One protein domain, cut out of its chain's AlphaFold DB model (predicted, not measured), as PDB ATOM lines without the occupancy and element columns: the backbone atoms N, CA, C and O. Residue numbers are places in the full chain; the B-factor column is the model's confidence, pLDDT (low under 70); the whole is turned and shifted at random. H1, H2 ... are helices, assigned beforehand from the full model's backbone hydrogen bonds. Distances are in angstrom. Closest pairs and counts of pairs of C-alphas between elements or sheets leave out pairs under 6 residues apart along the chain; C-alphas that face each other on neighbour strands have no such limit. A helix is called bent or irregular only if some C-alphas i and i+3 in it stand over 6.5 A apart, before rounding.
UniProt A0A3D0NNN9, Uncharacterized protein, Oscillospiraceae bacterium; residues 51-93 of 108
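What this domain is: This is residues 51 to 93 of the 108 residues of an uncharacterized protein of Oscillospiraceae bacterium (UniProt A0A3D0NNN9). One long helix, H1, makes most of the length of a thin rod, and past its end a short extended stretch leads to a small second helix, H2, turned off the line of H1. The two helices do not fold back on each other: they follow one another along the rod with the stretch of residues 78 to 83 between them. The printed part has 43 residues with two named helices, H1 then H2, and no named strand, and its class is all helix. The whole is extended, with a radius of gyration of the C-alphas of 18.2 A, and the C-alphas span 61 by 12 by 10 A.

How they stand to each other: The longest helix, H1, residues 52 to 77, is apart from H2, residues 84 to 91, with no C-alpha of the one within 8 A of the other. A short link of 6 residues joins them. Residues 51 to 93 stand free, with no C-alpha 8 or more residues apart along the chain within 10 A. In H1 and H2 every pair of O i and N i+4 is within hydrogen-bond range. Neither helix is bent or irregular.

Where its parts are: H1 begins at C-alpha 52, Leu, at (-17.600, -5.149, 19.083), and ends at C-alpha 77, Ile, at (17.774, -5.498, 27.168), 36.3 A from first to last C-alpha. H2 has 8 residues, from Glu 84, with its C-alpha at (28.607, 7.328, 32.101), to Leu 91, with its C-alpha at (33.359, -0.165, 38.381).

The domain as a whole: The two C-alphas farthest apart are those of Asn 51 and Val 93, the first and last printed residues, at 60.8 A. The printed part has no cut. The mean pLDDT of the printed part is 72.1. It is 84 in H1 and 54 in H2. In this predicted model, 19 residues are under 70, namely residues 51 to 53 and residues 78 to 93.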
ATOM      1  N   ASN A  51     -20.513  -7.337  21.622       61.97
ATOM      2  CA  ASN A  51     -20.362  -5.885  21.675       61.97
ATOM      3  C   ASN A  51     -18.981  -5.500  21.123       61.97
ATOM      4  O   ASN A  51     -18.039  -5.312  21.894       61.97
ATOM      5  N   LEU A  52     -18.857  -5.395  19.795       61.22
ATOM      6  CA  LEU A  52     -17.600  -5.149  19.083       61.22
ATOM      7  C   LEU A  52     -16.852  -3.955  19.681       61.22
ATOM      8  O   LEU A  52     -15.664  -4.044  19.955       61.22
ATOM      9  N   ARG A  53     -17.577  -2.880  20.018       66.88
ATOM     10  CA  ARG A  53     -17.011  -1.696  20.682       66.88
ATOM     11  C   ARG A  53     -16.346  -2.017  22.025       66.88
ATOM     12  O   ARG A  53     -15.265  -1.508  22.290       66.88
ATOM     13  N   ARG A  54     -16.956  -2.865  22.862       72.69
ATOM     14  CA  ARG A  54     -16.399  -3.236  24.177       72.69
ATOM     15  C   ARG A  54     -15.181  -4.143  24.022       72.69
ATOM     16  O   ARG A  54     -14.174  -3.896  24.672       72.69
ATOM     17  N   ASN A  55     -15.241  -5.131  23.131       78.31
ATOM     18  CA  ASN A  55     -14.112  -6.036  22.898       78.31
ATOM     19  C   ASN A  55     -12.918  -5.316  22.264       78.31
ATOM     20  O   ASN A  55     -11.788  -5.546  22.681       78.31
ATOM     21  N   THR A  56     -13.155  -4.408  21.315       83.19
ATOM     22  CA  THR A  56     -12.096  -3.585  20.719       83.19
ATOM     23  C   THR A  56     -11.474  -2.647  21.749       83.19
ATOM     24  O   THR A  56     -10.255  -2.520  21.780       83.19
ATOM     25  N   LEU A  57     -12.272  -2.033  22.631       86.75
ATOM     26  CA  LEU A  57     -11.753  -1.167  23.694       86.75
ATOM     27  C   LEU A  57     -10.873  -1.946  24.686       86.75
ATOM     28  O   LEU A  57      -9.787  -1.494  25.038       86.75
ATOM     29  N   ILE A  58     -11.315  -3.139  25.092       85.25
ATOM     30  CA  ILE A  58     -10.546  -4.027  25.976       85.25
ATOM     31  C   ILE A  58      -9.261  -4.500  25.280       85.25
ATOM     32  O   ILE A  58      -8.188  -4.450  25.875       85.25
ATOM     33  N   GLY A  59      -9.345  -4.899  24.007       89.00
ATOM     34  CA  GLY A  59      -8.184  -5.301  23.212       89.00
ATOM     35  C   GLY A  59      -7.168  -4.171  23.026       89.00
ATOM     36  O   GLY A  59      -5.970  -4.405  23.159       89.00
ATOM     37  N   ALA A  60      -7.630  -2.939  22.794       88.94
ATOM     38  CA  ALA A  60      -6.771  -1.762  22.666       88.94
ATOM     39  C   ALA A  60      -6.036  -1.438  23.976       88.94
ATOM     40  O   ALA A  60      -4.837  -1.169  23.949       88.94
ATOM     41  N   LEU A  61      -6.724  -1.515  25.121       92.81
ATOM     42  CA  LEU A  61      -6.108  -1.313  26.437       92.81
ATOM     43  C   LEU A  61      -5.024  -2.358  26.720       92.81
ATOM     44  O   LEU A  61      -3.916  -2.004  27.115       92.81
ATOM     45  N   ILE A  62      -5.318  -3.636  26.471       93.56
ATOM     46  CA  ILE A  62      -4.353  -4.727  26.666       93.56
ATOM     47  C   ILE A  62      -3.157  -4.565  25.719       93.56
ATOM     48  O   ILE A  62      -2.011  -4.702  26.146       93.56
ATOM     49  N   GLY A  63      -3.402  -4.221  24.453       93.75
ATOM     50  CA  GLY A  63      -2.349  -3.966  23.472       93.75
ATOM     51  C   GLY A  63      -1.424  -2.818  23.880       93.75
ATOM     52  O   GLY A  63      -0.208  -2.950  23.770       93.75
ATOM     53  N   LEU A  64      -1.971  -1.722  24.412       93.31
ATOM     54  CA  LEU A  64      -1.189  -0.570  24.872       93.31
ATOM     55  C   LEU A  64      -0.263  -0.951  26.035       93.31
ATOM     56  O   LEU A  64       0.928  -0.644  26.002       93.31
ATOM     57  N   VAL A  65      -0.787  -1.681  27.023       93.81
ATOM     58  CA  VAL A  65       0.003  -2.179  28.161       93.81
ATOM     59  C   VAL A  65       1.116  -3.116  27.687       93.81
ATOM     60  O   VAL A  65       2.257  -2.983  28.127       93.81
ATOM     61  N   LEU A  66       0.818  -4.025  26.755       93.75
ATOM     62  CA  LEU A  66       1.808  -4.950  26.198       93.75
ATOM     63  C   LEU A  66       2.906  -4.234  25.408       93.75
ATOM     64  O   LEU A  66       4.066  -4.618  25.516       93.75
ATOM     65  N   ILE A  67       2.574  -3.190  24.646       93.38
ATOM     66  CA  ILE A  67       3.563  -2.407  23.893       93.38
ATOM     67  C   ILE A  67       4.488  -1.647  24.843       93.38
ATOM     68  O   ILE A  67       5.698  -1.666  24.637       93.38
ATOM     69  N   LEU A  68       3.952  -1.022  25.896       89.75
ATOM     70  CA  LEU A  68       4.768  -0.355  26.914       89.75
ATOM     71  C   LEU A  68       5.682  -1.349  27.638       89.75
ATOM     72  O   LEU A  68       6.869  -1.081  27.800       89.75
ATOM     73  N   ALA A  69       5.158  -2.518  28.013       88.88
ATOM     74  CA  ALA A  69       5.943  -3.576  28.638       88.88
ATOM     75  C   ALA A  69       7.044  -4.107  27.705       88.88
ATOM     76  O   ALA A  69       8.182  -4.284  28.130       88.88
ATOM     77  N   ALA A  70       6.737  -4.317  26.422       88.25
ATOM     78  CA  ALA A  70       7.707  -4.761  25.427       88.25
ATOM     79  C   ALA A  70       8.765  -3.690  25.129       88.25
ATOM     80  O   ALA A  70       9.934  -4.028  24.966       88.25
ATOM     81  N   ALA A  71       8.387  -2.410  25.086       88.44
ATOM     82  CA  ALA A  71       9.315  -1.294  24.934       88.44
ATOM     83  C   ALA A  71      10.249  -1.183  26.142       88.44
ATOM     84  O   ALA A  71      11.452  -1.060  25.957       88.44
ATOM     85  N   PHE A  72       9.720  -1.317  27.361       83.38
ATOM     86  CA  PHE A  72      10.516  -1.320  28.585       83.38
ATOM     87  C   PHE A  72      11.455  -2.526  28.655       83.38
ATOM     88  O   PHE A  72      12.628  -2.376  28.966       83.38
ATOM     89  N   LEU A  73      10.981  -3.722  28.292       84.38
ATOM     90  CA  LEU A  73      11.826  -4.912  28.210       84.38
ATOM     91  C   LEU A  73      12.918  -4.749  27.147       84.38
ATOM     92  O   LEU A  73      14.061  -5.132  27.373       84.38
ATOM     93  N   ARG A  74      12.585  -4.149  26.000       81.56
ATOM     94  CA  ARG A  74      13.562  -3.823  24.961       81.56
ATOM     95  C   ARG A  74      14.559  -2.777  25.443       81.56
ATOM     96  O   ARG A  74      15.712  -2.900  25.072       81.56
ATOM     97  N   GLU A  75      14.143  -1.805  26.247       75.44
ATOM     98  CA  GLU A  75      15.019  -0.794  26.847       75.44
ATOM     99  C   GLU A  75      15.953  -1.411  27.894       75.44
ATOM    100  O   GLU A  75      17.148  -1.172  27.851       75.44
ATOM    101  N   LEU A  76      15.453  -2.303  28.757       70.50
ATOM    102  CA  LEU A  76      16.274  -3.039  29.726       70.50
ATOM    103  C   LEU A  76      17.282  -3.980  29.052       70.50
ATOM    104  O   LEU A  76      18.421  -4.107  29.494       70.50
ATOM    105  N   ILE A  77      16.873  -4.660  27.975       70.12
ATOM    106  CA  ILE A  77      17.774  -5.498  27.168       70.12
ATOM    107  C   ILE A  77      18.712  -4.613  26.331       70.12
ATOM    108  O   ILE A  77      19.873  -4.967  26.128       70.12
ATOM    109  N   ASN A  78      18.262  -3.422  25.927       56.78
ATOM    110  CA  ASN A  78      19.097  -2.319  25.457       56.78
ATOM    111  C   ASN A  78      19.756  -1.583  26.635       56.78
ATOM    112  O   ASN A  78      19.879  -0.360  26.621       56.78
ATOM    113  N   ASN A  79      20.339  -2.325  27.572       52.91
ATOM    114  CA  ASN A  79      21.480  -1.843  28.339       52.91
ATOM    115  C   ASN A  79      22.695  -1.693  27.399       52.91
ATOM    116  O   ASN A  79      23.746  -2.312  27.563       52.91
ATOM    117  N   LYS A  80      22.581  -0.836  26.374       50.38
ATOM    118  CA  LYS A  80      23.763  -0.130  25.902       50.38
ATOM    119  C   LYS A  80      24.182   0.704  27.102       50.38
ATOM    120  O   LYS A  80      23.492   1.657  27.440       50.38
ATOM    121  N   PHE A  81      25.296   0.328  27.718       48.16
ATOM    122  CA  PHE A  81      26.102   1.198  28.564       48.16
ATOM    123  C   PHE A  81      26.277   2.542  27.838       48.16
ATOM    124  O   PHE A  81      27.116   2.679  26.949       48.16
ATOM    125  N   LYS A  82      25.384   3.492  28.100       51.12
ATOM    126  CA  LYS A  82      25.374   4.825  27.484       51.12
ATOM    127  C   LYS A  82      25.322   5.929  28.522       51.12
ATOM    128  O   LYS A  82      25.622   7.065  28.179       51.12
ATOM    129  N   THR A  83      24.983   5.603  29.760       50.59
ATOM    130  CA  THR A  83      25.081   6.538  30.870       50.59
ATOM    131  C   THR A  83      26.412   6.290  31.555       50.59
ATOM    132  O   THR A  83      26.653   5.229  32.131       50.59
ATOM    133  N   GLU A  84      27.293   7.277  31.455       50.03
ATOM    134  CA  GLU A  84      28.607   7.328  32.101       50.03
ATOM    135  C   GLU A  84      28.500   7.049  33.619       50.03
ATOM    136  O   GLU A  84      29.411   6.482  34.219       50.03
ATOM    137  N   GLU A  85      27.340   7.349  34.217       52.03
ATOM    138  CA  GLU A  85      27.000   7.096  35.623       52.03
ATOM    139  C   GLU A  85      26.950   5.610  36.024       52.03
ATOM    140  O   GLU A  85      27.277   5.283  37.167       52.03
ATOM    141  N   ASP A  86      26.595   4.691  35.119       50.88
ATOM    142  CA  ASP A  86      26.514   3.253  35.441       50.88
ATOM    143  C   ASP A  86      27.913   2.609  35.497       50.88
ATOM    144  O   ASP A  86      28.188   1.720  36.308       50.88
ATOM    145  N   VAL A  87      28.846   3.139  34.691       55.91
ATOM    146  CA  VAL A  87      30.266   2.754  34.703       55.91
ATOM    147  C   VAL A  87      30.938   3.218  35.998       55.91
ATOM    148  O   VAL A  87      31.695   2.460  36.599       55.91
ATOM    149  N   ILE A  88      30.637   4.430  36.473       53.53
ATOM    150  CA  ILE A  88      31.231   4.981  37.701       53.53
ATOM    151  C   ILE A  88      30.765   4.194  38.939       53.53
ATOM    152  O   ILE A  88      31.588   3.842  39.786       53.53
ATOM    153  N   ASN A  89      29.469   3.870  39.022       55.81
ATOM    154  CA  ASN A  89      28.895   3.175  40.179       55.81
ATOM    155  C   ASN A  89      29.218   1.674  40.219       55.81
ATOM    156  O   ASN A  89      29.439   1.129  41.300       55.81
ATOM    157  N   THR A  90      29.283   0.998  39.067       55.38
ATOM    158  CA  THR A  90      29.586  -0.442  39.025       55.38
ATOM    159  C   THR A  90      31.086  -0.720  39.121       55.38
ATOM    160  O   THR A  90      31.492  -1.697  39.751       55.38
ATOM    161  N   LEU A  91      31.931   0.124  38.517       56.47
ATOM    162  CA  LEU A  91      33.359  -0.165  38.381       56.47
ATOM    163  C   LEU A  91      34.262   0.526  39.422       56.47
ATOM    164  O   LEU A  91      35.432   0.169  39.491       56.47
ATOM    165  N   HIS A  92      33.771   1.449  40.263       53.34
ATOM    166  CA  HIS A  92      34.572   2.164  41.286       53.34
ATOM    167  C   HIS A  92      35.851   2.861  40.765       53.34
ATOM    168  O   HIS A  92      36.688   3.291  41.561       53.34
ATOM    169  N   VAL A  93      36.033   3.002  39.449       56.16
ATOM    170  CA  VAL A  93      37.178   3.708  38.860       56.16
ATOM    171  C   VAL A  93      36.745   5.080  38.347       56.16
ATOM    172  O   VAL A  93      35.728   5.179  37.657       56.16
TER     173      VAL A  93